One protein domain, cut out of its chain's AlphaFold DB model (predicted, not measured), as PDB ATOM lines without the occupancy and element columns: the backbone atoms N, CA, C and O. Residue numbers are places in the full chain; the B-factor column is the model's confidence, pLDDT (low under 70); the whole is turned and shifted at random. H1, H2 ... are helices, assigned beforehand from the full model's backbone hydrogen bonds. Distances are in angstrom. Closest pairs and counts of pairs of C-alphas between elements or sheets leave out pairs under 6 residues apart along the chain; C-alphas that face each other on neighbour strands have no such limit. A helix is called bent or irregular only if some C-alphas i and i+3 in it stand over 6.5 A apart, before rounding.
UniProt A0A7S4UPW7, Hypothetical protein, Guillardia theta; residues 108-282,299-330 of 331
ATOM      1  N   ARG A 108     212.982 234.976 153.949       87.12
ATOM      2  CA  ARG A 108     213.384 233.598 153.660       87.12
ATOM      3  C   ARG A 108     214.798 233.301 154.106       87.12
ATOM      4  O   ARG A 108     215.020 232.268 154.740       87.12
ATOM      5  N   GLU A 109     215.721 234.214 153.837       83.12
ATOM      6  CA  GLU A 109     217.093 234.107 154.326       83.12
ATOM      7  C   GLU A 109     217.126 234.022 155.853       83.12
ATOM      8  O   GLU A 109     217.779 233.137 156.406       83.12
ATOM      9  N   MET A 110     216.358 234.863 156.552       84.69
ATOM     10  CA  MET A 110     216.271 234.840 158.016       84.69
ATOM     11  C   MET A 110     215.720 233.516 158.562       84.69
ATOM     12  O   MET A 110     216.213 233.007 159.570       84.69
ATOM     13  N   ILE A 111     214.708 232.930 157.917       86.25
ATOM     14  CA  ILE A 111     214.121 231.657 158.360       86.25
ATOM     15  C   ILE A 111     215.122 230.506 158.201       86.25
ATOM     16  O   ILE A 111     215.323 229.741 159.149       86.25
ATOM     17  N   TYR A 112     215.760 230.384 157.035       87.88
ATOM     18  CA  TYR A 112     216.689 229.284 156.765       87.88
ATOM     19  C   TYR A 112     218.016 229.429 157.495       87.88
ATOM     20  O   TYR A 112     218.516 228.438 158.025       87.88
ATOM     21  N   SER A 113     218.541 230.646 157.618       85.88
ATOM     22  CA  SER A 113     219.741 230.897 158.417       85.88
ATOM     23  C   SER A 113     219.532 230.606 159.895       85.88
ATOM     24  O   SER A 113     220.412 230.047 160.542       85.88
ATOM     25  N   ARG A 114     218.353 230.912 160.447       87.75
ATOM     26  CA  ARG A 114     218.091 230.675 161.868       87.75
ATOM     27  C   ARG A 114     217.979 229.194 162.215       87.75
ATOM     28  O   ARG A 114     218.237 228.822 163.358       87.75
ATOM     29  N   PHE A 115     217.576 228.355 161.268       89.06
ATOM     30  CA  PHE A 115     217.229 226.968 161.552       89.06
ATOM     31  C   PHE A 115     218.406 226.116 162.080       89.06
ATOM     32  O   PHE A 115     218.245 225.488 163.133       89.06
ATOM     33  N   PRO A 116     219.610 226.145 161.471       91.94
ATOM     34  CA  PRO A 116     220.784 225.473 162.025       91.94
ATOM     35  C   PRO A 116     221.129 225.885 163.459       91.94
ATOM     36  O   PRO A 116     221.489 225.019 164.246       91.94
ATOM     37  N   HIS A 117     220.938 227.157 163.837       90.81
ATOM     38  CA  HIS A 117     221.218 227.635 165.204       90.81
ATOM     39  C   HIS A 117     220.327 226.979 166.266       90.81
ATOM     40  O   HIS A 117     220.639 227.038 167.454       90.81
ATOM     41  N   ILE A 118     219.185 226.421 165.859       89.44
ATOM     42  CA  ILE A 118     218.260 225.721 166.752       89.44
ATOM     43  C   ILE A 118     218.634 224.234 166.839       89.44
ATOM     44  O   ILE A 118     218.522 223.638 167.907       89.44
ATOM     45  N   CYS A 119     219.085 223.642 165.731       90.44
ATOM     46  CA  CYS A 119     219.304 222.197 165.623       90.44
ATOM     47  C   CYS A 119     220.728 221.759 165.980       90.44
ATOM     48  O   CYS A 119     220.925 220.660 166.491       90.44
ATOM     49  N   ILE A 120     221.723 222.600 165.704       94.88
ATOM     50  CA  ILE A 120     223.134 222.309 165.934       94.88
ATOM     51  C   ILE A 120     223.581 223.151 167.124       94.88
ATOM     52  O   ILE A 120     223.934 224.319 166.987       94.88
ATOM     53  N   SER A 121     223.554 222.567 168.322       94.50
ATOM     54  CA  SER A 121     224.143 223.233 169.486       94.50
ATOM     55  C   SER A 121     225.643 223.414 169.258       94.50
ATOM     56  O   SER A 121     226.323 222.461 168.888       94.50
ATOM     57  N   MET A 122     226.167 224.613 169.510       97.56
ATOM     58  CA  MET A 122     227.603 224.920 169.409       97.56
ATOM     59  C   MET A 122     228.179 225.543 170.688       97.56
ATOM     60  O   MET A 122     229.389 225.722 170.799       97.56
ATOM     61  N   SER A 123     227.342 225.865 171.676       96.62
ATOM     62  CA  SER A 123     227.749 226.606 172.878       96.62
ATOM     63  C   SER A 123     228.783 225.862 173.729       96.62
ATOM     64  O   SER A 123     229.730 226.459 174.236       96.62
ATOM     65  N   ASP A 124     228.634 224.549 173.862       97.06
ATOM     66  CA  ASP A 124     229.569 223.671 174.558       97.06
ATOM     67  C   ASP A 124     230.889 223.506 173.794       97.06
ATOM     68  O   ASP A 124     231.946 223.526 174.418       97.06
ATOM     69  N   ILE A 125     230.848 223.455 172.459       98.06
ATOM     70  CA  ILE A 125     232.041 223.412 171.602       98.06
ATOM     71  C   ILE A 125     232.834 224.717 171.714       98.06
ATOM     72  O   ILE A 125     234.045 224.687 171.916       98.06
ATOM     73  N   VAL A 126     232.157 225.870 171.662       98.25
ATOM     74  CA  VAL A 126     232.771 227.192 171.883       98.25
ATOM     75  C   VAL A 126     233.492 227.226 173.231       98.25
ATOM     76  O   VAL A 126     234.638 227.670 173.319       98.25
ATOM     77  N   ASN A 127     232.847 226.714 174.282       96.69
ATOM     78  CA  ASN A 127     233.455 226.627 175.607       96.69
ATOM     79  C   ASN A 127     234.630 225.641 175.642       96.69
ATOM     80  O   ASN A 127     235.649 225.946 176.258       96.69
ATOM     81  N   GLN A 128     234.519 224.487 174.985       95.88
ATOM     82  CA  GLN A 128     235.591 223.497 174.901       95.88
ATOM     83  C   GLN A 128     236.837 224.088 174.234       95.88
ATOM     84  O   GLN A 128     237.923 223.998 174.800       95.88
ATOM     85  N   ILE A 129     236.673 224.751 173.086       96.69
ATOM     86  CA  ILE A 129     237.748 225.425 172.345       96.69
ATOM     87  C   ILE A 129     238.441 226.473 173.226       96.69
ATOM     88  O   ILE A 129     239.669 226.483 173.325       96.69
ATOM     89  N   ALA A 130     237.664 227.315 173.912       95.19
ATOM     90  CA  ALA A 130     238.188 228.398 174.744       95.19
ATOM     91  C   ALA A 130     239.049 227.915 175.929       95.19
ATOM     92  O   ALA A 130     239.958 228.626 176.359       95.19
ATOM     93  N   HIS A 131     238.768 226.719 176.462       91.94
ATOM     94  CA  HIS A 131     239.444 226.158 177.642       91.94
ATOM     95  C   HIS A 131     240.425 225.026 177.308       91.94
ATOM     96  O   HIS A 131     241.033 224.447 178.213       91.94
ATOM     97  N   MET A 132     240.586 224.688 176.027       90.00
ATOM     98  CA  MET A 132     241.526 223.664 175.596       90.00
ATOM     99  C   MET A 132     242.974 224.117 175.822       90.00
ATOM    100  O   MET A 132     243.304 225.302 175.747       90.00
ATOM    101  N   LYS A 133     243.862 223.159 176.102       86.62
ATOM    102  CA  LYS A 133     245.299 223.420 176.238       86.62
ATOM    103  C   LYS A 133     245.948 223.510 174.863       86.62
ATOM    104  O   LYS A 133     246.288 222.497 174.259       86.62
ATOM    105  N   TRP A 134     246.113 224.736 174.383       87.69
ATOM    106  CA  TRP A 134     246.705 225.032 173.078       87.69
ATOM    107  C   TRP A 134     248.246 225.069 173.081       87.69
ATOM    108  O   TRP A 134     248.857 225.245 172.030       87.69
ATOM    109  N   ASP A 135     248.884 224.881 174.240       74.62
ATOM    110  CA  ASP A 135     250.330 224.962 174.483       74.62
ATOM    111  C   ASP A 135     251.057 223.603 174.469       74.62
ATOM    112  O   ASP A 135     252.219 223.508 174.878       74.62
ATOM    113  N   SER A 136     250.400 222.544 173.984       69.38
ATOM    114  CA  SER A 136     251.007 221.214 173.887       69.38
ATOM    115  C   SER A 136     252.277 221.235 173.027       69.38
ATOM    116  O   SER A 136     252.263 221.632 171.858       69.38
ATOM    117  N   LYS A 137     253.393 220.776 173.613       64.69
ATOM    118  CA  LYS A 137     254.668 220.561 172.903       64.69
ATOM    119  C   LYS A 137     254.600 219.368 171.959       64.69
ATOM    120  O   LYS A 137     255.312 219.343 170.957       64.69
ATOM    121  N   ASP A 138     253.724 218.423 172.267       60.22
ATOM    122  CA  ASP A 138     253.427 217.314 171.385       60.22
ATOM    123  C   ASP A 138     252.464 217.835 170.321       60.22
ATOM    124  O   ASP A 138     251.303 218.141 170.615       60.22
ATOM    125  N   LEU A 139     252.958 217.949 169.085       59.16
ATOM    126  CA  LEU A 139     252.104 217.920 167.902       59.16
ATOM    127  C   LEU A 139     251.441 216.543 167.913       59.16
ATOM    128  O   LEU A 139     251.982 215.575 167.376       59.16
ATOM    129  N   ALA A 140     250.332 216.420 168.640       55.91
ATOM    130  CA  ALA A 140     249.589 215.180 168.679       55.91
ATOM    131  C   ALA A 140     249.260 214.809 167.229       55.91
ATOM    132  O   ALA A 140     248.758 215.631 166.469       55.91
ATOM    133  N   GLN A 141     249.532 213.564 166.835       60.06
ATOM    134  CA  GLN A 141     249.177 213.022 165.514       60.06
ATOM    135  C   GLN A 141     247.649 212.940 165.287       60.06
ATOM    136  O   GLN A 141     247.188 212.208 164.415       60.06
ATOM    137  N   ARG A 142     246.843 213.610 166.118       75.50
ATOM    138  CA  ARG A 142     245.385 213.533 166.167       75.50
ATOM    139  C   ARG A 142     244.812 214.937 166.287       75.50
ATOM    140  O   ARG A 142     245.380 215.775 166.984       75.50
ATOM    141  N   HIS A 143     243.688 215.154 165.618       88.81
ATOM    142  CA  HIS A 143     242.876 216.359 165.743       88.81
ATOM    143  C   HIS A 143     242.201 216.452 167.116       88.81
ATOM    144  O   HIS A 143     242.066 215.466 167.846       88.81
ATOM    145  N   SER A 144     241.769 217.657 167.463       92.44
ATOM    146  CA  SER A 144     241.051 217.948 168.700       92.44
ATOM    147  C   SER A 144     239.658 217.315 168.718       92.44
ATOM    148  O   SER A 144     238.936 217.341 167.725       92.44
ATOM    149  N   GLN A 145     239.224 216.829 169.886       93.25
ATOM    150  CA  GLN A 145     237.947 216.115 170.053       93.25
ATOM    151  C   GLN A 145     236.719 216.907 169.568       93.25
ATOM    152  O   GLN A 145     235.744 216.310 169.120       93.25
ATOM    153  N   TYR A 146     236.743 218.242 169.641       96.50
ATOM    154  CA  TYR A 146     235.612 219.052 169.179       96.50
ATOM    155  C   TYR A 146     235.335 218.874 167.678       96.50
ATOM    156  O   TYR A 146     234.195 219.042 167.258       96.50
ATOM    157  N   VAL A 147     236.341 218.511 166.871       97.56
ATOM    158  CA  VAL A 147     236.178 218.248 165.434       97.56
ATOM    159  C   VAL A 147     235.248 217.060 165.208       97.56
ATOM    160  O   VAL A 147     234.325 217.157 164.400       97.56
ATOM    161  N   ASP A 148     235.429 215.979 165.973       97.00
ATOM    162  CA  ASP A 148     234.567 214.796 165.899       97.00
ATOM    163  C   ASP A 148     233.134 215.134 166.317       97.00
ATOM    164  O   ASP A 148     232.182 214.740 165.647       97.00
ATOM    165  N   VAL A 149     232.977 215.925 167.386       97.94
ATOM    166  CA  VAL A 149     231.659 216.346 167.889       97.94
ATOM    167  C   VAL A 149     230.932 217.233 166.874       97.94
ATOM    168  O   VAL A 149     229.733 217.054 166.653       97.94
ATOM    169  N   ILE A 150     231.630 218.176 166.225       98.50
ATOM    170  CA  ILE A 150     231.051 219.000 165.151       98.50
ATOM    171  C   ILE A 150     230.604 218.110 163.994       98.50
ATOM    172  O   ILE A 150     229.475 218.242 163.520       98.50
ATOM    173  N   HIS A 151     231.479 217.210 163.544       98.12
ATOM    174  CA  HIS A 151     231.188 216.319 162.428       98.12
ATOM    175  C   HIS A 151     229.976 215.424 162.723       98.12
ATOM    176  O   HIS A 151     229.075 215.318 161.892       98.12
ATOM    177  N   GLU A 152     229.893 214.856 163.929       97.94
ATOM    178  CA  GLU A 152     228.750 214.055 164.368       97.94
ATOM    179  C   GLU A 152     227.444 214.865 164.365       97.94
ATOM    180  O   GLU A 152     226.442 214.419 163.806       97.94
ATOM    181  N   ARG A 153     227.442 216.082 164.924       97.62
ATOM    182  CA  ARG A 153     226.248 216.951 164.942       97.62
ATOM    183  C   ARG A 153     225.806 217.357 163.546       97.62
ATOM    184  O   ARG A 153     224.610 217.396 163.257       97.62
ATOM    185  N   PHE A 154     226.762 217.639 162.670       97.50
ATOM    186  CA  PHE A 154     226.470 217.951 161.283       97.50
ATOM    187  C   PHE A 154     225.876 216.739 160.547       97.50
ATOM    188  O   PHE A 154     224.898 216.895 159.820       97.50
ATOM    189  N   LEU A 155     226.383 215.524 160.785       96.81
ATOM    190  CA  LEU A 155     225.798 214.287 160.255       96.81
ATOM    191  C   LEU A 155     224.378 214.032 160.777       96.81
ATOM    192  O   LEU A 155     223.506 213.633 160.005       96.81
ATOM    193  N   GLN A 156     224.124 214.285 162.062       94.56
ATOM    194  CA  GLN A 156     222.782 214.183 162.647       94.56
ATOM    195  C   GLN A 156     221.813 215.159 161.969       94.56
ATOM    196  O   GLN A 156     220.720 214.763 161.562       94.56
ATOM    197  N   PHE A 157     222.233 216.413 161.776       94.12
ATOM    198  CA  PHE A 157     221.456 217.412 161.043       94.12
ATOM    199  C   PHE A 157     221.206 216.996 159.587       94.12
ATOM    200  O   PHE A 157     220.071 217.043 159.117       94.12
ATOM    201  N   PHE A 158     222.245 216.533 158.888       94.31
ATOM    202  CA  PHE A 158     222.155 216.045 157.513       94.31
ATOM    203  C   PHE A 158     221.157 214.885 157.384       94.31
ATOM    204  O   PHE A 158     220.282 214.908 156.520       94.31
ATOM    205  N   SER A 159     221.235 213.892 158.277       92.31
ATOM    206  CA  SER A 159     220.308 212.757 158.297       92.31
ATOM    207  C   SER A 159     218.872 213.192 158.594       92.31
ATOM    208  O   SER A 159     217.938 212.697 157.965       92.31
ATOM    209  N   ALA A 160     218.680 214.150 159.504       89.62
ATOM    210  CA  ALA A 160     217.358 214.689 159.799       89.62
ATOM    211  C   ALA A 160     216.745 215.413 158.586       89.62
ATOM    212  O   ALA A 160     215.559 215.238 158.306       89.62
ATOM    213  N   LEU A 161     217.543 216.154 157.807       90.38
ATOM    214  CA  LEU A 161     217.076 216.741 156.545       90.38
ATOM    215  C   LEU A 161     216.647 215.676 155.527       90.38
ATOM    216  O   LEU A 161     215.651 215.872 154.832       90.38
ATOM    217  N   ASP A 162     217.354 214.546 155.451       88.19
ATOM    218  CA  ASP A 162     216.991 213.447 154.548       88.19
ATOM    219  C   ASP A 162     215.663 212.779 154.950       88.19
ATOM    220  O   ASP A 162     214.808 212.499 154.107       88.19
ATOM    221  N   GLN A 163     215.410 212.631 156.252       86.81
ATOM    222  CA  GLN A 163     214.123 212.140 156.763       86.81
ATOM    223  C   GLN A 163     212.959 213.091 156.430       86.81
ATOM    224  O   GLN A 163     211.828 212.647 156.218       86.81
ATOM    225  N   MET A 164     213.241 214.391 156.318       84.44
ATOM    226  CA  MET A 164     212.262 215.432 155.995       84.44
ATOM    227  C   MET A 164     211.991 215.597 154.494       84.44
ATOM    228  O   MET A 164     211.159 216.421 154.117       84.44
ATOM    229  N   ARG A 165     212.609 214.791 153.623       82.19
ATOM    230  CA  ARG A 165     212.507 214.915 152.157       82.19
ATOM    231  C   ARG A 165     211.083 214.882 151.594       82.19
ATOM    232  O   ARG A 165     210.818 215.431 150.535       82.19
ATOM    233  N   LYS A 166     210.139 214.255 152.301       78.44
ATOM    234  CA  LYS A 166     208.716 214.230 151.903       78.44
ATOM    235  C   LYS A 166     207.994 215.563 152.125       78.44
ATOM    236  O   LYS A 166     206.931 215.772 151.553       78.44
ATOM    237  N   PHE A 167     208.541 216.422 152.980       76.00
ATOM    238  CA  PHE A 167     207.941 217.687 153.412       76.00
ATOM    239  C   PHE A 167     208.778 218.906 153.010       76.00
ATOM    240  O   PHE A 167     208.299 220.034 153.090       76.00
ATOM    241  N   LEU A 168     210.021 218.676 152.591       79.69
ATOM    242  CA  LEU A 168     210.982 219.691 152.200       79.69
ATOM    243  C   LEU A 168     211.278 219.562 150.696       79.69
ATOM    244  O   LEU A 168     211.716 218.488 150.279       79.69
ATOM    245  N   PRO A 169     211.099 220.625 149.888       79.88
ATOM    246  CA  PRO A 169     211.568 220.627 148.505       79.88
ATOM    247  C   PRO A 169     213.075 220.350 148.438       79.88
ATOM    248  O   PRO A 169     213.842 220.836 149.279       79.88
ATOM    249  N   ASP A 170     213.511 219.576 147.441       82.25
ATOM    250  CA  ASP A 170     214.913 219.158 147.315       82.25
ATOM    251  C   ASP A 170     215.858 220.367 147.176       82.25
ATOM    252  O   ASP A 170     216.992 220.321 147.659       82.25
ATOM    253  N   GLU A 171     215.366 221.471 146.610       83.81
ATOM    254  CA  GLU A 171     216.078 222.735 146.407       83.81
ATOM    255  C   GLU A 171     216.394 223.467 147.720       83.81
ATOM    256  O   GLU A 171     217.277 224.324 147.756       83.81
ATOM    257  N   MET A 172     215.693 223.152 148.815       85.38
ATOM    258  CA  MET A 172     215.918 223.804 150.113       85.38
ATOM    259  C   MET A 172     217.062 223.172 150.898       85.38
ATOM    260  O   MET A 172     217.687 223.833 151.728       85.38
ATOM    261  N   ARG A 173     217.373 221.899 150.633       88.69
ATOM    262  CA  ARG A 173     218.474 221.188 151.295       88.69
ATOM    263  C   ARG A 173     219.826 221.880 151.129       88.69
ATOM    264  O   ARG A 173     220.444 222.136 152.160       88.69
ATOM    265  N   PRO A 174     220.296 222.233 149.914       90.56
ATOM    266  CA  PRO A 174     221.581 222.917 149.765       90.56
ATOM    267  C   PRO A 174     221.625 224.241 150.536       90.56
ATOM    268  O   PRO A 174     222.649 224.561 151.131       90.56
ATOM    269  N   ILE A 175     220.505 224.968 150.615       89.94
ATOM    270  CA  ILE A 175     220.403 226.242 151.342       89.94
ATOM    271  C   ILE A 175     220.556 226.024 152.853       89.94
ATOM    272  O   ILE A 175     221.361 226.692 153.501       89.94
ATOM    273  N   LEU A 176     219.835 225.052 153.419       92.06
ATOM    274  CA  LEU A 176     219.920 224.703 154.841       92.06
ATOM    275  C   LEU A 176     221.294 224.130 155.216       92.06
ATOM    276  O   LEU A 176     221.837 224.463 156.269       92.06
ATOM    277  N   LEU A 177     221.881 223.305 154.346       94.56
ATOM    278  CA  LEU A 177     223.233 222.780 154.531       94.56
ATOM    279  C   LEU A 177     224.260 223.912 154.504       94.56
ATOM    280  O   LEU A 177     225.087 224.013 155.408       94.56
ATOM    281  N   ARG A 178     224.161 224.829 153.544       94.12
ATOM    282  CA  ARG A 178     225.040 225.995 153.462       94.12
ATOM    283  C   ARG A 178     224.914 226.907 154.684       94.12
ATOM    284  O   ARG A 178     225.937 227.284 155.254       94.12
ATOM    285  N   ALA A 179     223.689 227.177 155.138       93.75
ATOM    286  CA  ALA A 179     223.423 227.888 156.390       93.75
ATOM    287  C   ALA A 179     224.082 227.197 157.594       93.75
ATOM    288  O   ALA A 179     224.673 227.852 158.448       93.75
ATOM    289  N   SER A 180     224.006 225.865 157.662       95.88
ATOM    290  CA  SER A 180     224.579 225.105 158.776       95.88
ATOM    291  C   SER A 180     226.106 225.107 158.785       95.88
ATOM    292  O   SER A 180     226.704 225.216 159.853       95.88
ATOM    293  N   ILE A 181     226.745 225.077 157.611       96.75
ATOM    294  CA  ILE A 181     228.200 225.227 157.497       96.75
ATOM    295  C   ILE A 181     228.603 226.618 157.989       96.75
ATOM    296  O   ILE A 181     229.511 226.723 158.811       96.75
ATOM    297  N   LEU A 182     227.901 227.672 157.554       95.00
ATOM    298  CA  LEU A 182     228.155 229.033 158.028       95.00
ATOM    299  C   LEU A 182     228.039 229.132 159.555       95.00
ATOM    300  O   LEU A 182     228.966 229.609 160.206       95.00
ATOM    301  N   HIS A 183     226.953 228.605 160.120       95.94
ATOM    302  CA  HIS A 183     226.727 228.568 161.563       95.94
ATOM    303  C   HIS A 183     227.899 227.922 162.324       95.94
ATOM    304  O   HIS A 183     228.358 228.450 163.341       95.94
ATOM    305  N   ILE A 184     228.411 226.790 161.829       98.06
ATOM    306  CA  ILE A 184     229.566 226.106 162.422       98.06
ATOM    307  C   ILE A 184     230.823 226.980 162.319       98.06
ATOM    308  O   ILE A 184     231.534 227.125 163.315       98.06
ATOM    309  N   MET A 185     231.089 227.584 161.156       97.50
ATOM    310  CA  MET A 185     232.270 228.433 160.947       97.50
ATOM    311  C   MET A 185     232.266 229.671 161.855       97.50
ATOM    312  O   MET A 185     233.290 229.984 162.461       97.50
ATOM    313  N   GLU A 186     231.121 230.339 162.012       95.62
ATOM    314  CA  GLU A 186     230.973 231.488 162.918       95.62
ATOM    315  C   GLU A 186     231.241 231.091 164.378       95.62
ATOM    316  O   GLU A 186     231.932 231.805 165.108       95.62
ATOM    317  N   ASN A 187     230.753 229.922 164.809       97.94
ATOM    318  CA  ASN A 187     230.983 229.428 166.168       97.94
ATOM    319  C   ASN A 187     232.423 228.945 166.398       97.94
ATOM    320  O   ASN A 187     232.935 229.080 167.507       97.94
ATOM    321  N   LEU A 188     233.102 228.417 165.377       98.50
ATOM    322  CA  LEU A 188     234.529 228.095 165.463       98.50
ATOM    323  C   LEU A 188     235.365 229.354 165.709       98.50
ATOM    324  O   LEU A 188     236.186 229.369 166.625       98.50
ATOM    325  N   VAL A 189     235.112 230.426 164.951       98.19
ATOM    326  CA  VAL A 189     235.774 231.723 165.161       98.19
ATOM    327  C   VAL A 189     235.439 232.295 166.538       98.19
ATOM    328  O   VAL A 189     236.335 232.744 167.252       98.19
ATOM    329  N   GLU A 190     234.176 232.218 166.960       98.00
ATOM    330  CA  GLU A 190     233.765 232.641 168.301       98.00
ATOM    331  C   GLU A 190     234.511 231.863 169.401       98.00
ATOM    332  O   GLU A 190     234.975 232.464 170.371       98.00
ATOM    333  N   GLY A 191     234.677 230.548 169.243       98.06
ATOM    334  CA  GLY A 191     235.485 229.711 170.131       98.06
ATOM    335  C   GLY A 191     236.948 230.143 170.162       98.06
ATOM    336  O   GLY A 191     237.497 230.359 171.244       98.06
ATOM    337  N   TYR A 192     237.570 230.321 168.994       97.88
ATOM    338  CA  TYR A 192     238.969 230.731 168.907       97.88
ATOM    339  C   TYR A 192     239.192 232.102 169.535       97.88
ATOM    340  O   TYR A 192     240.088 232.256 170.361       97.88
ATOM    341  N   SER A 193     238.315 233.069 169.277       97.06
ATOM    342  CA  SER A 193     238.433 234.411 169.855       97.06
ATOM    343  C   SER A 193     238.471 234.454 171.390       97.06
ATOM    344  O   SER A 193     238.956 235.424 171.969       97.06
ATOM    345  N   LYS A 194     237.988 233.406 172.070       96.75
ATOM    346  CA  LYS A 194     237.976 233.293 173.537       96.75
ATOM    347  C   LYS A 194     239.215 232.619 174.123       96.75
ATOM    348  O   LYS A 194     239.327 232.534 175.348       96.75
ATOM    349  N   ILE A 195     240.135 232.138 173.291       94.00
ATOM    350  CA  ILE A 195     241.391 231.537 173.741       94.00
ATOM    351  C   ILE A 195     242.263 232.617 174.375       94.00
ATOM    352  O   ILE A 195     242.503 233.659 173.780       94.00
ATOM    353  N   ARG A 196     242.768 232.353 175.582       86.44
ATOM    354  CA  ARG A 196     243.634 233.294 176.318       86.44
ATOM    355  C   ARG A 196     245.115 232.975 176.183       86.44
ATOM    356  O   ARG A 196     245.955 233.865 176.153       86.44
ATOM    357  N   HIS A 197     245.438 231.690 176.102       83.00
ATOM    358  CA  HIS A 197     246.811 231.215 176.058       83.00
ATOM    359  C   HIS A 197     247.036 230.440 174.772       83.00
ATOM    360  O   HIS A 197     246.383 229.427 174.532       83.00
ATOM    361  N   VAL A 198     247.975 230.925 173.967       86.44
ATOM    362  CA  VAL A 198     248.438 230.245 172.760       86.44
ATOM    363  C   VAL A 198     249.900 229.854 172.928       86.44
ATOM    364  O   VAL A 198     250.694 230.600 173.498       86.44
ATOM    365  N   GLY A 199     250.243 228.654 172.481       83.38
ATOM    366  CA  GLY A 199     251.614 228.184 172.349       83.38
ATOM    367  C   GLY A 199     252.124 228.308 170.909       83.38
ATOM    368  O   GLY A 199     251.357 228.612 169.994       83.38
ATOM    369  N   PRO A 200     253.413 228.008 170.668       82.62
ATOM    370  CA  PRO A 200     254.032 228.159 169.345       82.62
ATOM    371  C   PRO A 200     253.344 227.354 168.232       82.62
ATOM    372  O   PRO A 200     253.314 227.777 167.081       82.62
ATOM    373  N   ASN A 201     252.767 226.200 168.580       85.81
ATOM    374  CA  ASN A 201     252.127 225.290 167.631       85.81
ATOM    375  C   ASN A 201     250.614 225.511 167.496       85.81
ATOM    376  O   ASN A 201     249.983 224.854 166.671       85.81
ATOM    377  N   THR A 202     250.010 226.411 168.281       88.88
ATOM    378  CA  THR A 202     248.552 226.610 168.308       88.88
ATOM    379  C   THR A 202     247.940 226.835 166.922       88.88
ATOM    380  O   THR A 202     246.999 226.117 166.587       88.88
ATOM    381  N   PRO A 203     248.474 227.730 166.068       90.69
ATOM    382  CA  PRO A 203     247.872 227.973 164.756       90.69
ATOM    383  C   PRO A 203     247.965 226.754 163.828       90.69
ATOM    384  O   PRO A 203     247.098 226.546 162.979       90.69
ATOM    385  N   LEU A 204     249.004 225.925 163.992       90.69
ATOM    386  CA  LEU A 204     249.186 224.683 163.236       90.69
ATOM    387  C   LEU A 204     248.185 223.614 163.684       90.69
ATOM    388  O   LEU A 204     247.597 222.951 162.835       90.69
ATOM    389  N   LEU A 205     247.953 223.490 164.996       91.31
ATOM    390  CA  LEU A 205     246.935 222.596 165.558       91.31
ATOM    391  C   LEU A 205     245.534 222.986 165.075       91.31
ATOM    392  O   LEU A 205     244.831 222.147 164.523       91.31
ATOM    393  N   MET A 206     245.173 224.270 165.171       94.38
ATOM    394  CA  MET A 206     243.899 224.782 164.646       94.38
ATOM    395  C   MET A 206     243.751 224.492 163.151       94.38
ATOM    396  O   MET A 206     242.702 224.043 162.701       94.38
ATOM    397  N   SER A 207     244.808 224.728 162.368       94.69
ATOM    398  CA  SER A 207     244.792 224.468 160.923       94.69
ATOM    399  C   SER A 207     244.611 222.977 160.616       94.69
ATOM    400  O   SER A 207     243.861 222.626 159.708       94.69
ATOM    401  N   ASN A 208     245.259 222.093 161.381       94.25
ATOM    402  CA  ASN A 208     245.072 220.647 161.270       94.25
ATOM    403  C   ASN A 208     243.629 220.234 161.601       94.25
ATOM    404  O   ASN A 208     243.033 219.449 160.863       94.25
ATOM    405  N   ASP A 209     243.059 220.794 162.666       95.88
ATOM    406  CA  ASP A 209     241.685 220.528 163.096       95.88
ATOM    407  C   ASP A 209     240.671 220.949 162.025       95.88
ATOM    408  O   ASP A 209     239.791 220.169 161.657       95.88
ATOM    409  N   ILE A 210     240.834 222.149 161.459       97.12
ATOM    410  CA  ILE A 210     239.963 222.658 160.392       97.12
ATOM    411  C   ILE A 210     240.107 221.850 159.101       97.12
ATOM    412  O   ILE A 210     239.094 221.530 158.483       97.12
ATOM    413  N   ASN A 211     241.322 221.464 158.708       96.19
ATOM    414  CA  ASN A 211     241.520 220.611 157.532       96.19
ATOM    415  C   ASN A 211     240.898 219.225 157.722       96.19
ATOM    416  O   ASN A 211     240.252 218.712 156.812       96.19
ATOM    417  N   THR A 212     241.038 218.647 158.917       96.81
ATOM    418  CA  THR A 212     240.429 217.355 159.252       96.81
ATOM    419  C   THR A 212     238.907 217.437 159.192       96.81
ATOM    420  O   THR A 212     238.274 216.599 158.548       96.81
ATOM    421  N   LEU A 213     238.319 218.484 159.784       98.00
ATOM    422  CA  LEU A 213     236.880 218.738 159.710       98.00
ATOM    423  C   LEU A 213     236.412 218.902 158.259       98.00
ATOM    424  O   LEU A 213     235.425 218.286 157.861       98.00
ATOM    425  N   LYS A 214     237.135 219.699 157.462       97.38
ATOM    426  CA  LYS A 214     236.833 219.937 156.045       97.38
ATOM    427  C   LYS A 214     236.791 218.633 155.263       97.38
ATOM    428  O   LYS A 214     235.792 218.349 154.610       97.38
ATOM    429  N   SER A 215     237.841 217.819 155.374       96.25
ATOM    430  CA  SER A 215     237.916 216.529 154.691       96.25
ATOM    431  C   SER A 215     236.804 215.582 155.137       96.25
ATOM    432  O   SER A 215     236.184 214.948 154.291       96.25
ATOM    433  N   ALA A 216     236.499 215.512 156.437       96.62
ATOM    434  CA  ALA A 216     235.406 214.678 156.939       96.62
ATOM    435  C   ALA A 216     234.044 215.110 156.366       96.62
ATOM    436  O   ALA A 216     233.297 214.282 155.849       96.62
ATOM    437  N   MET A 217     233.754 216.415 156.371       96.94
ATOM    438  CA  MET A 217     232.509 216.961 155.826       96.94
ATOM    439  C   MET A 217     232.404 216.793 154.300       96.94
ATOM    440  O   MET A 217     231.322 216.507 153.792       96.94
ATOM    441  N   GLU A 218     233.506 216.912 153.552       94.81
ATOM    442  CA  GLU A 218     233.532 216.690 152.095       94.81
ATOM    443  C   GLU A 218     233.256 215.229 151.707       94.81
ATOM    444  O   GLU A 218     232.811 214.965 150.586       94.81
ATOM    445  N   MET A 219     233.499 214.279 152.612       95.06
ATOM    446  CA  MET A 219     233.220 212.858 152.391       95.06
ATOM    447  C   MET A 219     231.747 212.486 152.596       95.06
ATOM    448  O   MET A 219     231.357 211.361 152.277       95.06
ATOM    449  N   ILE A 220     230.914 213.408 153.086       95.19
ATOM    450  CA  ILE A 220     229.480 213.168 153.252       95.19
ATOM    451  C   ILE A 220     228.826 213.016 151.863       95.19
ATOM    452  O   ILE A 220     228.986 213.898 151.008       95.19
ATOM    453  N   PRO A 221     228.083 211.919 151.606       91.81
ATOM    454  CA  PRO A 221     227.418 211.702 150.323       91.81
ATOM    455  C   PRO A 221     226.462 212.843 149.956       91.81
ATOM    456  O   PRO A 221     225.765 213.384 150.810       91.81
ATOM    457  N   GLY A 222     226.415 213.201 148.673       89.62
ATOM    458  CA  GLY A 222     225.533 214.251 148.153       89.62
ATOM    459  C   GLY A 222     226.098 215.676 148.217       89.62
ATOM    460  O   GLY A 222     225.590 216.537 147.512       89.62
ATOM    461  N   MET A 223     227.182 215.949 148.961       92.88
ATOM    462  CA  MET A 223     227.771 217.304 149.034       92.88
ATOM    463  C   MET A 223     228.144 217.894 147.666       92.88
ATOM    464  O   MET A 223     227.984 219.090 147.440       92.88
ATOM    465  N   GLU A 224     228.630 217.056 146.749       91.94
ATOM    466  CA  GLU A 224     228.960 217.466 145.380       91.94
ATOM    467  C   GLU A 224     227.709 217.761 144.545       91.94
ATOM    468  O   GLU A 224     227.642 218.794 143.885       91.94
ATOM    469  N   GLU A 225     226.687 216.909 144.644       90.56
ATOM    470  CA  GLU A 225     225.399 217.081 143.958       90.56
ATOM    471  C   GLU A 225     224.671 218.354 144.417       90.56
ATOM    472  O   GLU A 225     223.996 219.005 143.626       90.56
ATOM    473  N   PHE A 226     224.855 218.745 145.681       90.06
ATOM    474  CA  PHE A 226     224.338 219.997 146.237       90.06
ATOM    475  C   PHE A 226     225.133 221.244 145.834       90.06
ATOM    476  O   PHE A 226     224.787 222.337 146.278       90.06
ATOM    477  N   GLY A 227     226.203 221.108 145.043       90.81
ATOM    478  CA  GLY A 227     227.060 222.234 144.666       90.81
ATOM    479  C   GLY A 227     227.843 222.824 145.843       90.81
ATOM    480  O   GLY A 227     228.247 223.982 145.797       90.81
ATOM    481  N   LEU A 228     228.059 222.048 146.912       92.38
ATOM    482  CA  LEU A 228     228.753 222.499 148.123       92.38
ATOM    483  C   LEU A 228     230.249 222.167 148.111       92.38
ATOM    484  O   LEU A 228     230.902 222.339 149.132       92.38
ATOM    485  N   LYS A 229     230.808 221.683 146.995       92.06
ATOM    486  CA  LYS A 229     232.253 221.457 146.847       92.06
ATOM    487  C   LYS A 229     232.883 222.517 145.931       92.06
ATOM    488  O   LYS A 229     232.393 222.688 144.816       92.06
ATOM    489  N   PRO A 230     233.986 223.180 146.341       91.25
ATOM    490  CA  PRO A 230     234.636 223.098 147.660       91.25
ATOM    491  C   PRO A 230     233.742 223.649 148.785       91.25
ATOM    492  O   PRO A 230     232.935 224.544 148.535       91.25
ATOM    493  N   LEU A 231     233.903 223.137 150.016       93.75
ATOM    494  CA  LEU A 231     233.045 223.554 151.136       93.75
ATOM    495  C   LEU A 231     233.105 225.070 151.374       93.75
ATOM    496  O   LEU A 231     234.203 225.624 151.529       93.75
ATOM    497  N   PRO A 232     231.947 225.755 151.439       93.12
ATOM    498  CA  PRO A 232     231.909 227.197 151.618       93.12
ATOM    499  C   PRO A 232     232.343 227.606 153.034       93.12
ATOM    500  O   PRO A 232     232.284 226.829 153.982       93.12
ATOM    501  N   PHE A 233     232.757 228.866 153.178       94.38
ATOM    502  CA  PHE A 233     233.068 229.550 154.447       94.38
ATOM    503  C   PHE A 233     234.270 229.049 155.253       94.38
ATOM    504  O   PHE A 233     234.660 229.737 156.190       94.38
ATOM    505  N   PHE A 234     234.938 227.955 154.881       95.31
ATOM    506  CA  PHE A 234     236.172 227.527 155.565       95.31
ATOM    507  C   PHE A 234     237.248 228.624 155.583       95.31
ATOM    508  O   PHE A 234     237.916 228.823 156.596       95.31
ATOM    509  N   THR A 235     237.330 229.429 154.520       93.88
ATOM    510  CA  THR A 235     238.222 230.598 154.448       93.88
ATOM    511  C   THR A 235     237.972 231.613 155.567       93.88
ATOM    512  O   THR A 235     238.919 232.242 156.032       93.88
ATOM    513  N   HIS A 236     236.736 231.749 156.060       94.38
ATOM    514  CA  HIS A 236     236.424 232.617 157.202       94.38
ATOM    515  C   HIS A 236     237.137 232.154 158.478       94.38
ATOM    516  O   HIS A 236     237.604 232.978 159.256       94.38
ATOM    517  N   VAL A 237     237.286 230.848 158.689       97.38
ATOM    518  CA  VAL A 237     238.026 230.322 159.842       97.38
ATOM    519  C   VAL A 237     239.533 230.362 159.584       97.38
ATOM    520  O   VAL A 237     240.300 230.785 160.445       97.38
ATOM    521  N   GLU A 238     239.969 229.985 158.379       96.38
ATOM    522  CA  GLU A 238     241.382 229.982 157.979       96.38
ATOM    523  C   GLU A 238     242.027 231.374 158.086       96.38
ATOM    524  O   GLU A 238     243.158 231.498 158.558       96.38
ATOM    525  N   LEU A 239     241.321 232.436 157.676       95.69
ATOM    526  CA  LEU A 239     241.797 233.816 157.815       95.69
ATOM    527  C   LEU A 239     241.931 234.225 159.287       95.69
ATOM    528  O   LEU A 239     242.926 234.852 159.646       95.69
ATOM    529  N   PHE A 240     241.001 233.811 160.151       96.94
ATOM    530  CA  PHE A 240     241.088 234.080 161.587       96.94
ATOM    531  C   PHE A 240     242.288 233.359 162.215       96.94
ATOM    532  O   PHE A 240     243.049 233.961 162.970       96.94
ATOM    533  N   ILE A 241     242.525 232.097 161.832       96.56
ATOM    534  CA  ILE A 241     243.698 231.326 162.270       96.56
ATOM    535  C   ILE A 241     245.000 232.008 161.828       96.56
ATOM    536  O   ILE A 241     245.948 232.079 162.612       96.56
ATOM    537  N   LYS A 242     245.050 232.571 160.610       94.19
ATOM    538  CA  LYS A 242     246.211 233.350 160.138       94.19
ATOM    539  C   LYS A 242     246.539 234.531 161.054       94.19
ATOM    540  O   LYS A 242     247.709 234.874 161.198       94.19
ATOM    541  N   GLY A 243     245.534 235.101 161.714       93.38
ATOM    542  CA  GLY A 243     245.706 236.145 162.718       93.38
ATOM    543  C   GLY A 243     246.573 235.731 163.916       93.38
ATOM    544  O   GLY A 243     247.262 236.567 164.491       93.38
ATOM    545  N   TYR A 244     246.641 234.442 164.266       92.62
ATOM    546  CA  TYR A 244     247.516 233.984 165.355       92.62
ATOM    547  C   TYR A 244     249.002 233.924 164.978       92.62
ATOM    548  O   TYR A 244     249.843 233.767 165.861       92.62
ATOM    549  N   PHE A 245     249.347 234.064 163.694       90.12
ATOM    550  CA  PHE A 245     250.739 234.203 163.252       90.12
ATOM    551  C   PHE A 245     251.238 235.652 163.310       90.12
ATOM    552  O   PHE A 245     252.380 235.917 162.929       90.12
ATOM    553  N   LEU A 246     250.399 236.601 163.741       89.31
ATOM    554  CA  LEU A 246     250.782 238.004 163.779       89.31
ATOM    555  C   LEU A 246     251.961 238.228 164.742       89.31
ATOM    556  O   LEU A 246     251.944 237.728 165.871       89.31
ATOM    557  N   PRO A 247     252.976 239.002 164.325       85.50
ATOM    558  CA  PRO A 247     254.128 239.306 165.161       85.50
ATOM    559  C   PRO A 247     253.710 240.121 166.401       85.50
ATOM    560  O   PRO A 247     253.202 241.238 166.256       85.50
ATOM    561  N   PRO A 248     253.937 239.611 167.630       79.69
ATOM    562  CA  PRO A 248     253.535 240.268 168.881       79.69
ATOM    563  C   PRO A 248     254.234 241.612 169.116       79.69
ATOM    564  O   PRO A 248     253.725 242.459 169.845       79.69
ATOM    565  N   ASP A 249     255.411 241.792 168.519       76.25
ATOM    566  CA  ASP A 249     256.274 242.967 168.617       76.25
ATOM    567  C   ASP A 249     255.955 244.049 167.576       76.25
ATOM    568  O   ASP A 249     256.543 245.129 167.618       76.25
ATOM    569  N   SER A 250     254.985 243.805 166.687       83.44
ATOM    570  CA  SER A 250     254.612 244.733 165.615       83.44
ATOM    571  C   SER A 250     253.115 245.092 165.644       83.44
ATOM    572  O   SER A 250     252.355 244.679 164.763       83.44
ATOM    573  N   PRO A 251     252.654 245.901 166.622       80.75
ATOM    574  CA  PRO A 251     251.249 246.289 166.769       80.75
ATOM    575  C   PRO A 251     250.604 246.896 165.522       80.75
ATOM    576  O   PRO A 251     249.409 246.733 165.297       80.75
ATOM    577  N   GLN A 252     251.385 247.590 164.693       82.94
ATOM    578  CA  GLN A 252     250.911 248.189 163.445       82.94
ATOM    579  C   GLN A 252     250.406 247.119 162.469       82.94
ATOM    580  O   GLN A 252     249.408 247.341 161.792       82.94
ATOM    581  N   VAL A 253     251.044 245.945 162.445       87.88
ATOM    582  CA  VAL A 253     250.629 244.809 161.609       87.88
ATOM    583  C   VAL A 253     249.308 244.222 162.114       87.88
ATOM    584  O   VAL A 253     248.471 243.829 161.310       87.88
ATOM    585  N   MET A 254     249.074 244.215 163.431       88.06
ATOM    586  CA  MET A 254     247.793 243.777 164.004       88.06
ATOM    587  C   MET A 254     246.650 244.736 163.663       88.06
ATOM    588  O   MET A 254     245.551 244.297 163.332       88.06
ATOM    589  N   VAL A 255     246.914 246.045 163.725       86.06
ATOM    590  CA  VAL A 255     245.945 247.077 163.333       86.06
ATOM    591  C   VAL A 255     245.620 246.969 161.841       86.06
ATOM    592  O   VAL A 255     244.449 246.978 161.475       86.06
ATOM    593  N   GLU A 256     246.631 246.799 160.985       88.19
ATOM    594  CA  GLU A 256     246.437 246.585 159.546       88.19
ATOM    595  C   GLU A 256     245.635 245.308 159.261       88.19
ATOM    596  O   GLU A 256     244.703 245.323 158.459       88.19
ATOM    597  N   TRP A 257     245.929 244.209 159.965       90.31
ATOM    598  CA  TRP A 257     245.151 242.978 159.841       90.31
ATOM    599  C   TRP A 257     243.677 243.211 160.194       90.31
ATOM    600  O   TRP A 257     242.802 242.772 159.451       90.31
ATOM    601  N   ALA A 258     243.383 243.958 161.264       88.12
ATOM    602  CA  ALA A 258     242.010 244.305 161.631       88.12
ATOM    603  C   ALA A 258     241.301 245.137 160.541       88.12
ATOM    604  O   ALA A 258     240.132 244.888 160.246       88.12
ATOM    605  N   TYR A 259     242.007 246.067 159.885       83.50
ATOM    606  CA  TYR A 259     241.467 246.812 158.738       83.50
ATOM    607  C   TYR A 259     241.182 245.920 157.522       83.50
ATOM    608  O   TYR A 259     240.202 246.123 156.809       83.50
ATOM    609  N   GLN A 260     242.007 244.909 157.272       86.12
ATOM    610  CA  GLN A 260     241.817 244.012 156.129       86.12
ATOM    611  C   GLN A 260     240.693 242.984 156.342       86.12
ATOM    612  O   GLN A 260     240.252 242.359 155.378       86.12
ATOM    613  N   HIS A 261     240.202 242.824 157.577       86.38
ATOM    614  CA  HIS A 261     239.206 241.811 157.936       86.38
ATOM    615  C   HIS A 261     237.981 242.414 158.664       86.38
ATOM    616  O   HIS A 261     237.683 242.031 159.798       86.38
ATOM    617  N   PRO A 262     237.218 243.328 158.021       81.44
ATOM    618  CA  PRO A 262     236.115 244.070 158.654       81.44
ATOM    619  C   PRO A 262     234.875 243.222 158.983       81.44
ATOM    620  O   PRO A 262     233.936 243.706 159.606       81.44
ATOM    621  N   PHE A 263     234.841 241.967 158.537       82.88
ATOM    622  CA  PHE A 263     233.712 241.054 158.715       82.88
ATOM    623  C   PHE A 263     233.737 240.301 160.054       82.88
ATOM    624  O   PHE A 263     232.767 239.617 160.374       82.88
ATOM    625  N   TYR A 264     234.810 240.418 160.846       88.50
ATOM    626  CA  TYR A 264     234.823 239.913 162.220       88.50
ATOM    627  C   TYR A 264     234.306 240.981 163.194       88.50
ATOM    628  O   TYR A 264     234.793 242.114 163.181       88.50
ATOM    629  N   PRO A 265     233.373 240.632 164.095       87.69
ATOM    630  CA  PRO A 265     232.972 241.498 165.191       87.69
ATOM    631  C   PRO A 265     234.160 241.998 166.036       87.69
ATOM    632  O   PRO A 265     235.102 241.235 166.283       87.69
ATOM    633  N   PRO A 266     234.097 243.234 166.577       87.12
ATOM    634  CA  PRO A 266     235.180 243.813 167.374       87.12
ATOM    635  C   PRO A 266     235.661 242.919 168.515       87.12
ATOM    636  O   PRO A 266     236.863 242.789 168.730       87.12
ATOM    637  N   HIS A 267     234.747 242.257 169.233       90.38
ATOM    638  CA  HIS A 267     235.121 241.396 170.357       90.38
ATOM    639  C   HIS A 267     235.978 240.204 169.921       90.38
ATOM    640  O   HIS A 267     236.861 239.799 170.675       90.38
ATOM    641  N   GLN A 268     235.764 239.680 168.709       94.81
ATOM    642  CA  GLN A 268     236.529 238.545 168.205       94.81
ATOM    643  C   GLN A 268     237.962 238.950 167.864       94.81
ATOM    644  O   GLN A 268     238.915 238.280 168.267       94.81
ATOM    645  N   VAL A 269     238.116 240.085 167.178       92.50
ATOM    646  CA  VAL A 269     239.425 240.648 166.823       92.50
ATOM    647  C   VAL A 269     240.210 241.030 168.081       92.50
ATOM    648  O   VAL A 269     241.393 240.717 168.193       92.50
ATOM    649  N   LEU A 270     239.553 241.658 169.061       91.44
ATOM    650  CA  LEU A 270     240.180 242.009 170.337       91.44
ATOM    651  C   LEU A 270     240.634 240.766 171.113       91.44
ATOM    652  O   LEU A 270     241.731 240.771 171.669       91.44
ATOM    653  N   GLY A 271     239.826 239.702 171.125       93.50
ATOM    654  CA  GLY A 271     240.182 238.429 171.752       93.50
ATOM    655  C   GLY A 271     241.417 237.777 171.121       93.50
ATOM    656  O   GLY A 271     242.352 237.407 171.831       93.50
ATOM    657  N   LEU A 272     241.473 237.737 169.786       94.06
ATOM    658  CA  LEU A 272     242.638 237.270 169.030       94.06
ATOM    659  C   LEU A 272     243.906 238.061 169.381       94.06
ATOM    660  O   LEU A 272     244.927 237.478 169.752       94.06
ATOM    661  N   VAL A 273     243.842 239.391 169.277       91.19
ATOM    662  CA  VAL A 273     244.990 240.273 169.535       91.19
ATOM    663  C   VAL A 273     245.472 240.125 170.977       91.19
ATOM    664  O   VAL A 273     246.677 240.028 171.217       91.19
ATOM    665  N   GLN A 274     244.546 240.036 171.936       90.12
ATOM    666  CA  GLN A 274     244.886 239.802 173.335       90.12
ATOM    667  C   GLN A 274     245.669 238.494 173.511       90.12
ATOM    668  O   GLN A 274     246.728 238.501 174.140       90.12
ATOM    669  N   ALA A 275     245.199 237.398 172.913       90.44
ATOM    670  CA  ALA A 275     245.849 236.092 173.002       90.44
ATOM    671  C   ALA A 275     247.279 236.101 172.427       90.44
ATOM    672  O   ALA A 275     248.211 235.546 173.024       90.44
ATOM    673  N   VAL A 276     247.477 236.769 171.284       88.75
ATOM    674  CA  VAL A 276     248.789 236.899 170.621       88.75
ATOM    675  C   VAL A 276     249.774 237.712 171.468       88.75
ATOM    676  O   VAL A 276     250.950 237.353 171.572       88.75
ATOM    677  N   ILE A 277     249.313 238.786 172.115       84.31
ATOM    678  CA  ILE A 277     250.177 239.622 172.957       84.31
ATOM    679  C   ILE A 277     250.512 238.924 174.287       84.31
ATOM    680  O   ILE A 277     251.661 238.964 174.740       84.31
ATOM    681  N   GLU A 278     249.535 238.280 174.933       81.06
ATOM    682  CA  GLU A 278     249.728 237.637 176.239       81.06
ATOM    683  C   GLU A 278     250.678 236.435 176.175       81.06
ATOM    684  O   GLU A 278     251.569 236.313 177.022       81.06
ATOM    685  N   SER A 279     250.544 235.590 175.153       73.88
ATOM    686  CA  SER A 279     251.372 234.391 174.948       73.88
ATOM    687  C   SER A 279     252.866 234.683 174.794       73.88
ATOM    688  O   SER A 279     253.708 233.977 175.350       73.88
ATOM    689  N   ASN A 280     253.218 235.769 174.108       63.28
ATOM    690  CA  ASN A 280     254.611 236.135 173.840       63.28
ATOM    691  C   ASN A 280     255.296 236.867 174.995       63.28
ATOM    692  O   ASN A 280     256.501 237.113 174.986       63.28
ATOM    693  N   SER A 281     254.540 237.181 176.038       54.44
ATOM    694  CA  SER A 281     255.021 237.991 177.142       54.44
ATOM    695  C   SER A 281     255.870 237.243 178.184       54.44
ATOM    696  O   SER A 281     256.368 237.864 179.126       54.44
ATOM    697  N   HIS A 282     256.066 235.933 177.991       50.25
ATOM    698  CA  HIS A 282     257.023 235.096 178.722       50.25
ATOM    699  C   HIS A 282     258.414 235.041 178.057       50.25
ATOM    700  O   HIS A 282     259.378 234.636 178.706       50.25
ATOM    701  N   THR A 299     249.760 249.091 180.106       74.62
ATOM    702  CA  THR A 299     249.434 250.334 179.394       74.62
ATOM    703  C   THR A 299     249.591 250.168 177.886       74.62
ATOM    704  O   THR A 299     248.758 250.664 177.131       74.62
ATOM    705  N   GLU A 300     250.624 249.450 177.447       71.19
ATOM    706  CA  GLU A 300     250.893 249.242 176.023       71.19
ATOM    707  C   GLU A 300     249.885 248.278 175.388       71.19
ATOM    708  O   GLU A 300     249.326 248.590 174.341       71.19
ATOM    709  N   VAL A 301     249.540 247.181 176.074       75.50
ATOM    710  CA  VAL A 301     248.453 246.274 175.656       75.50
ATOM    711  C   VAL A 301     247.148 247.051 175.454       75.50
ATOM    712  O   VAL A 301     246.530 246.966 174.397       75.50
ATOM    713  N   LYS A 302     246.764 247.889 176.428       82.50
ATOM    714  CA  LYS A 302     245.563 248.735 176.325       82.50
ATOM    715  C   LYS A 302     245.621 249.702 175.142       82.50
ATOM    716  O   LYS A 302     244.595 249.938 174.512       82.50
ATOM    717  N   ARG A 303     246.799 250.253 174.830       83.44
ATOM    718  CA  ARG A 303     246.993 251.147 173.678       83.44
ATOM    719  C   ARG A 303     246.746 250.413 172.362       83.44
ATOM    720  O   ARG A 303     246.035 250.942 171.514       83.44
ATOM    721  N   VAL A 304     247.319 249.220 172.197       80.38
ATOM    722  CA  VAL A 304     247.159 248.414 170.975       80.38
ATOM    723  C   VAL A 304     245.708 247.982 170.798       80.38
ATOM    724  O   VAL A 304     245.143 248.193 169.729       80.38
ATOM    725  N   LEU A 305     245.072 247.476 171.858       84.69
ATOM    726  CA  LEU A 305     243.654 247.116 171.820       84.69
ATOM    727  C   LEU A 305     242.764 248.306 171.446       84.69
ATOM    728  O   LEU A 305     241.873 248.144 170.625       84.69
ATOM    729  N   ALA A 306     243.027 249.504 171.978       85.88
ATOM    730  CA  ALA A 306     242.260 250.698 171.623       85.88
ATOM    731  C   ALA A 306     242.421 251.089 170.141       85.88
ATOM    732  O   ALA A 306     241.462 251.527 169.513       85.88
ATOM    733  N   GLN A 307     243.619 250.916 169.567       83.25
ATOM    734  CA  GLN A 307     243.852 251.161 168.139       83.25
ATOM    735  C   GLN A 307     243.129 250.141 167.256       83.25
ATOM    736  O   GLN A 307     242.560 250.517 166.235       83.25
ATOM    737  N   VAL A 308     243.131 248.872 167.663       83.12
ATOM    738  CA  VAL A 308     242.390 247.803 166.983       83.12
ATOM    739  C   VAL A 308     240.885 248.037 167.090       83.12
ATOM    740  O   VAL A 308     240.182 247.923 166.093       83.12
ATOM    741  N   GLU A 309     240.379 248.419 168.262       85.00
ATOM    742  CA  GLU A 309     238.960 248.716 168.461       85.00
ATOM    743  C   GLU A 309     238.494 249.867 167.561       85.00
ATOM    744  O   GLU A 309     237.449 249.765 166.921       85.00
ATOM    745  N   GLU A 310     239.287 250.937 167.464       84.50
ATOM    746  CA  GLU A 310     238.988 252.058 166.573       84.50
ATOM    747  C   GLU A 310     239.062 251.653 165.093       84.50
ATOM    748  O   GLU A 310     238.195 252.037 164.307       84.50
ATOM    749  N   ALA A 311     240.039 250.824 164.714       79.81
ATOM    750  CA  ALA A 311     240.148 250.290 163.358       79.81
ATOM    751  C   ALA A 311     238.918 249.460 162.974       79.81
ATOM    752  O   ALA A 311     238.340 249.671 161.912       79.81
ATOM    753  N   VAL A 312     238.457 248.563 163.853       78.75
ATOM    754  CA  VAL A 312     237.253 247.770 163.572       78.75
ATOM    755  C   VAL A 312     236.016 248.668 163.528       78.75
ATOM    756  O   VAL A 312     235.205 248.529 162.620       78.75
ATOM    757  N   ARG A 313     235.878 249.632 164.451       77.19
ATOM    758  CA  ARG A 313     234.725 250.548 164.519       77.19
ATOM    759  C   ARG A 313     234.584 251.420 163.271       77.19
ATOM    760  O   ARG A 313     233.475 251.594 162.773       77.19
ATOM    761  N   THR A 314     235.688 251.969 162.775       75.62
ATOM    762  CA  THR A 314     235.703 252.859 161.599       75.62
ATOM    763  C   THR A 314     235.497 252.114 160.283       75.62
ATOM    764  O   THR A 314     235.095 252.722 159.293       75.62
ATOM    765  N   ASN A 315     235.714 250.799 160.283       64.62
ATOM    766  CA  ASN A 315     235.608 249.941 159.109       64.62
ATOM    767  C   ASN A 315     234.285 249.153 159.040       64.62
ATOM    768  O   ASN A 315     234.072 248.380 158.103       64.62
ATOM    769  N   VAL A 316     233.364 249.367 159.995       54.53
ATOM    770  CA  VAL A 316     231.989 248.847 159.914       54.53
ATOM    771  C   VAL A 316     231.228 249.634 158.846       54.53
ATOM    772  O   VAL A 316     230.462 250.552 159.134       54.53
ATOM    773  N   SER A 317     231.430 249.282 157.580       45.66
ATOM    774  CA  SER A 317     230.495 249.688 156.537       45.66
ATOM    775  C   SER A 317     229.163 248.964 156.795       45.66
ATOM    776  O   SER A 317     229.170 247.735 156.905       45.66
ATOM    777  N   PRO A 318     228.005 249.651 156.879       42.19
ATOM    778  CA  PRO A 318     226.707 249.005 157.112       42.19
ATOM    779  C   PRO A 318     226.365 247.927 156.070       42.19
ATOM    780  O   PRO A 318     225.623 246.994 156.364       42.19
ATOM    781  N   SER A 319     226.951 248.001 154.866       40.88
ATOM    782  CA  SER A 319     226.782 246.979 153.825       40.88
ATOM    783  C   SER A 319     227.646 245.729 154.039       40.88
ATOM    784  O   SER A 319     227.368 244.694 153.445       40.88
ATOM    785  N   ALA A 320     228.669 245.791 154.897       38.41
ATOM    786  CA  ALA A 320     229.515 244.658 155.269       38.41
ATOM    787  C   ALA A 320     228.928 243.844 156.434       38.41
ATOM    788  O   ALA A 320     229.555 242.895 156.885       38.41
ATOM    789  N   SER A 321     227.723 244.168 156.911       37.28
ATOM    790  CA  SER A 321     226.897 243.270 157.729       37.28
ATOM    791  C   SER A 321     225.906 242.468 156.879       37.28
ATOM    792  O   SER A 321     225.356 241.485 157.365       37.28
ATOM    793  N   MET A 322     225.718 242.816 155.599       44.59
ATOM    794  CA  MET A 322     225.017 241.957 154.636       44.59
ATOM    795  C   MET A 322     225.926 240.815 154.107       44.59
ATOM    796  O   MET A 322     225.754 240.354 152.986       44.59
ATOM    797  N   SER A 323     226.952 240.385 154.859       58.25
ATOM    798  CA  SER A 323     228.263 239.990 154.298       58.25
ATOM    799  C   SER A 323     228.683 238.525 154.297       58.25
ATOM    800  O   SER A 323     229.644 238.198 153.614       58.25
ATOM    801  N   LEU A 324     228.013 237.617 154.988       55.50
ATOM    802  CA  LEU A 324     228.254 236.175 154.804       55.50
ATOM    803  C   LEU A 324     226.942 235.420 154.659       55.50
ATOM    804  O   LEU A 324     226.868 234.490 153.869       55.50
ATOM    805  N   HIS A 325     225.905 235.872 155.359       55.78
ATOM    806  CA  HIS A 325     224.563 235.309 155.303       55.78
ATOM    807  C   HIS A 325     223.893 235.491 153.930       55.78
ATOM    808  O   HIS A 325     223.470 234.497 153.349       55.78
ATOM    809  N   ALA A 326     223.889 236.698 153.351       53.22
ATOM    810  CA  ALA A 326     223.356 236.909 151.996       53.22
ATOM    811  C   ALA A 326     224.180 236.138 150.952       53.22
ATOM    812  O   ALA A 326     223.642 235.461 150.075       53.22
ATOM    813  N   LEU A 327     225.512 236.140 151.110       54.47
ATOM    814  CA  LEU A 327     226.392 235.298 150.306       54.47
ATOM    815  C   LEU A 327     226.031 233.828 150.456       54.47
ATOM    816  O   LEU A 327     226.064 233.167 149.431       54.47
ATOM    817  N   ALA A 328     225.679 233.348 151.660       54.25
ATOM    818  CA  ALA A 328     225.284 231.978 151.996       54.25
ATOM    819  C   ALA A 328     223.926 231.531 151.464       54.25
ATOM    820  O   ALA A 328     223.702 230.327 151.324       54.25
ATOM    821  N   MET A 329     223.066 232.481 151.123       57.00
ATOM    822  CA  MET A 329     221.738 232.219 150.582       57.00
ATOM    823  C   MET A 329     221.640 232.478 149.071       57.00
ATOM    824  O   MET A 329     220.677 232.028 148.449       57.00
ATOM    825  N   ALA A 330     222.642 233.131 148.467       52.94
ATOM    826  CA  ALA A 330     222.749 233.283 147.016       52.94
ATOM    827  C   ALA A 330     222.806 231.909 146.318       52.94
ATOM    828  O   ALA A 330     223.574 231.038 146.742       52.94
TER     829      ALA A 330
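AT A GLANCE: This is residues 108 to 282 and 299 to 330 of the 331 residues of the protein "Hypothetical protein" of Guillardia theta (UniProt A0A7S4UPW7). Look for an up-and-down bundle of seven helices, H3 to H9, each running against the one before it, in two connected groups: H3, H4, H6 and H5, in which H3 and H6 each pack on the long H4 and H5 packs on H3 and H6, and H7, H8 and H9 at one end, with H9 packed on both H7 and H8. H1 crosses the early part of H4, H2 packs on its late part, and the tail after H9 folds back through H10 to H4 with H11. The printed part has 207 residues with eleven named helices, H1 to H11 in chain order, and no named strand; the class is all helix. It is compact, with a radius of gyration of the C-alphas of 18.0 A, and spans 61 by 43 by 26 A.

IN THESE COORDINATES: Find C-alpha 145 at (237.947, 216.115, 170.053); from there H3, residues 145 to 166, runs 34.5 A. H4, residues 172 to 193, covers 31.8 A and ends at (238.433, 234.411, 169.855). Then come H5, residues 202 to 218, 24.2 A; H6, 234 to 243; H7, 251 to 260; H8, 266 to 282, 26.1 A; and H9, 299 to 314, 22.6 A. H10 is residues 318 to 321 and H11 residues 325 to 329. Before H3 lie H1, residues 108 to 119, beginning at (213.384, 233.598, 153.660), and H2, residues 123 to 131. H3 is irregular, with C-alphas 163 and 166 7.6 A apart; H1 and H8 only just are, at 6.6 A for C-alphas 113 and 116 and 6.8 A for 279 and 282.

HOW THE PARTS SIT: Start at H4, the hub, which touches six helices. H3 and H4 form a hairpin at a shallow tilt of 19 degrees; their closest C-alphas, Leu 161 and Arg 173, are 7.0 A apart. With residues 185 to 189 alone H4 touches H6, closest at C-alphas Val 189 and Val 237, 5.9 A. H5 and H6 form a hairpin at 4 degrees, closest at C-alphas Pro 203 and Ile 241, 5.9 A. H1 touches H4 at a steep tilt of 61 degrees, closest at C-alphas Pro 116 and Ser 180, 5.0 A. H2 touches H4 at C-alphas Val 126 and Gly 191, 4.1 A. H8 touches H4 at C-alphas Ser 193 and Gly 271, 4.8 A. H9 touches H8 at C-alphas Pro 266 and Val 312, 5.9 A, and H7 at Val 255 and Val 308, 5.1 A. H11 touches H4 at C-alphas Arg 178 and Ala 328, 6.2 A; H10 touches no helix. Each O i to N i+4 pair is within hydrogen-bond range in H2, H4, H5, H7, H9 and H11, against 5 of 8 in H1, 17 of 18 in H3, 5 of 6 in H6 and 10 of 13 in H8; H10 is too short for one.

THE WHOLE: The two farthest C-alphas, Lys 166 and Thr 299, are 61.0 A apart. Residues 283 to 298 are not printed, and C-alphas 282 and 299 are 17.0 A apart across this cut. The links from H2 to H3 and from H5 to H6 are long. Look for pLDDT under 70 at residues 136 to 141, 280 to 282 and 315 to 330; the mean of the printed part is 85.7.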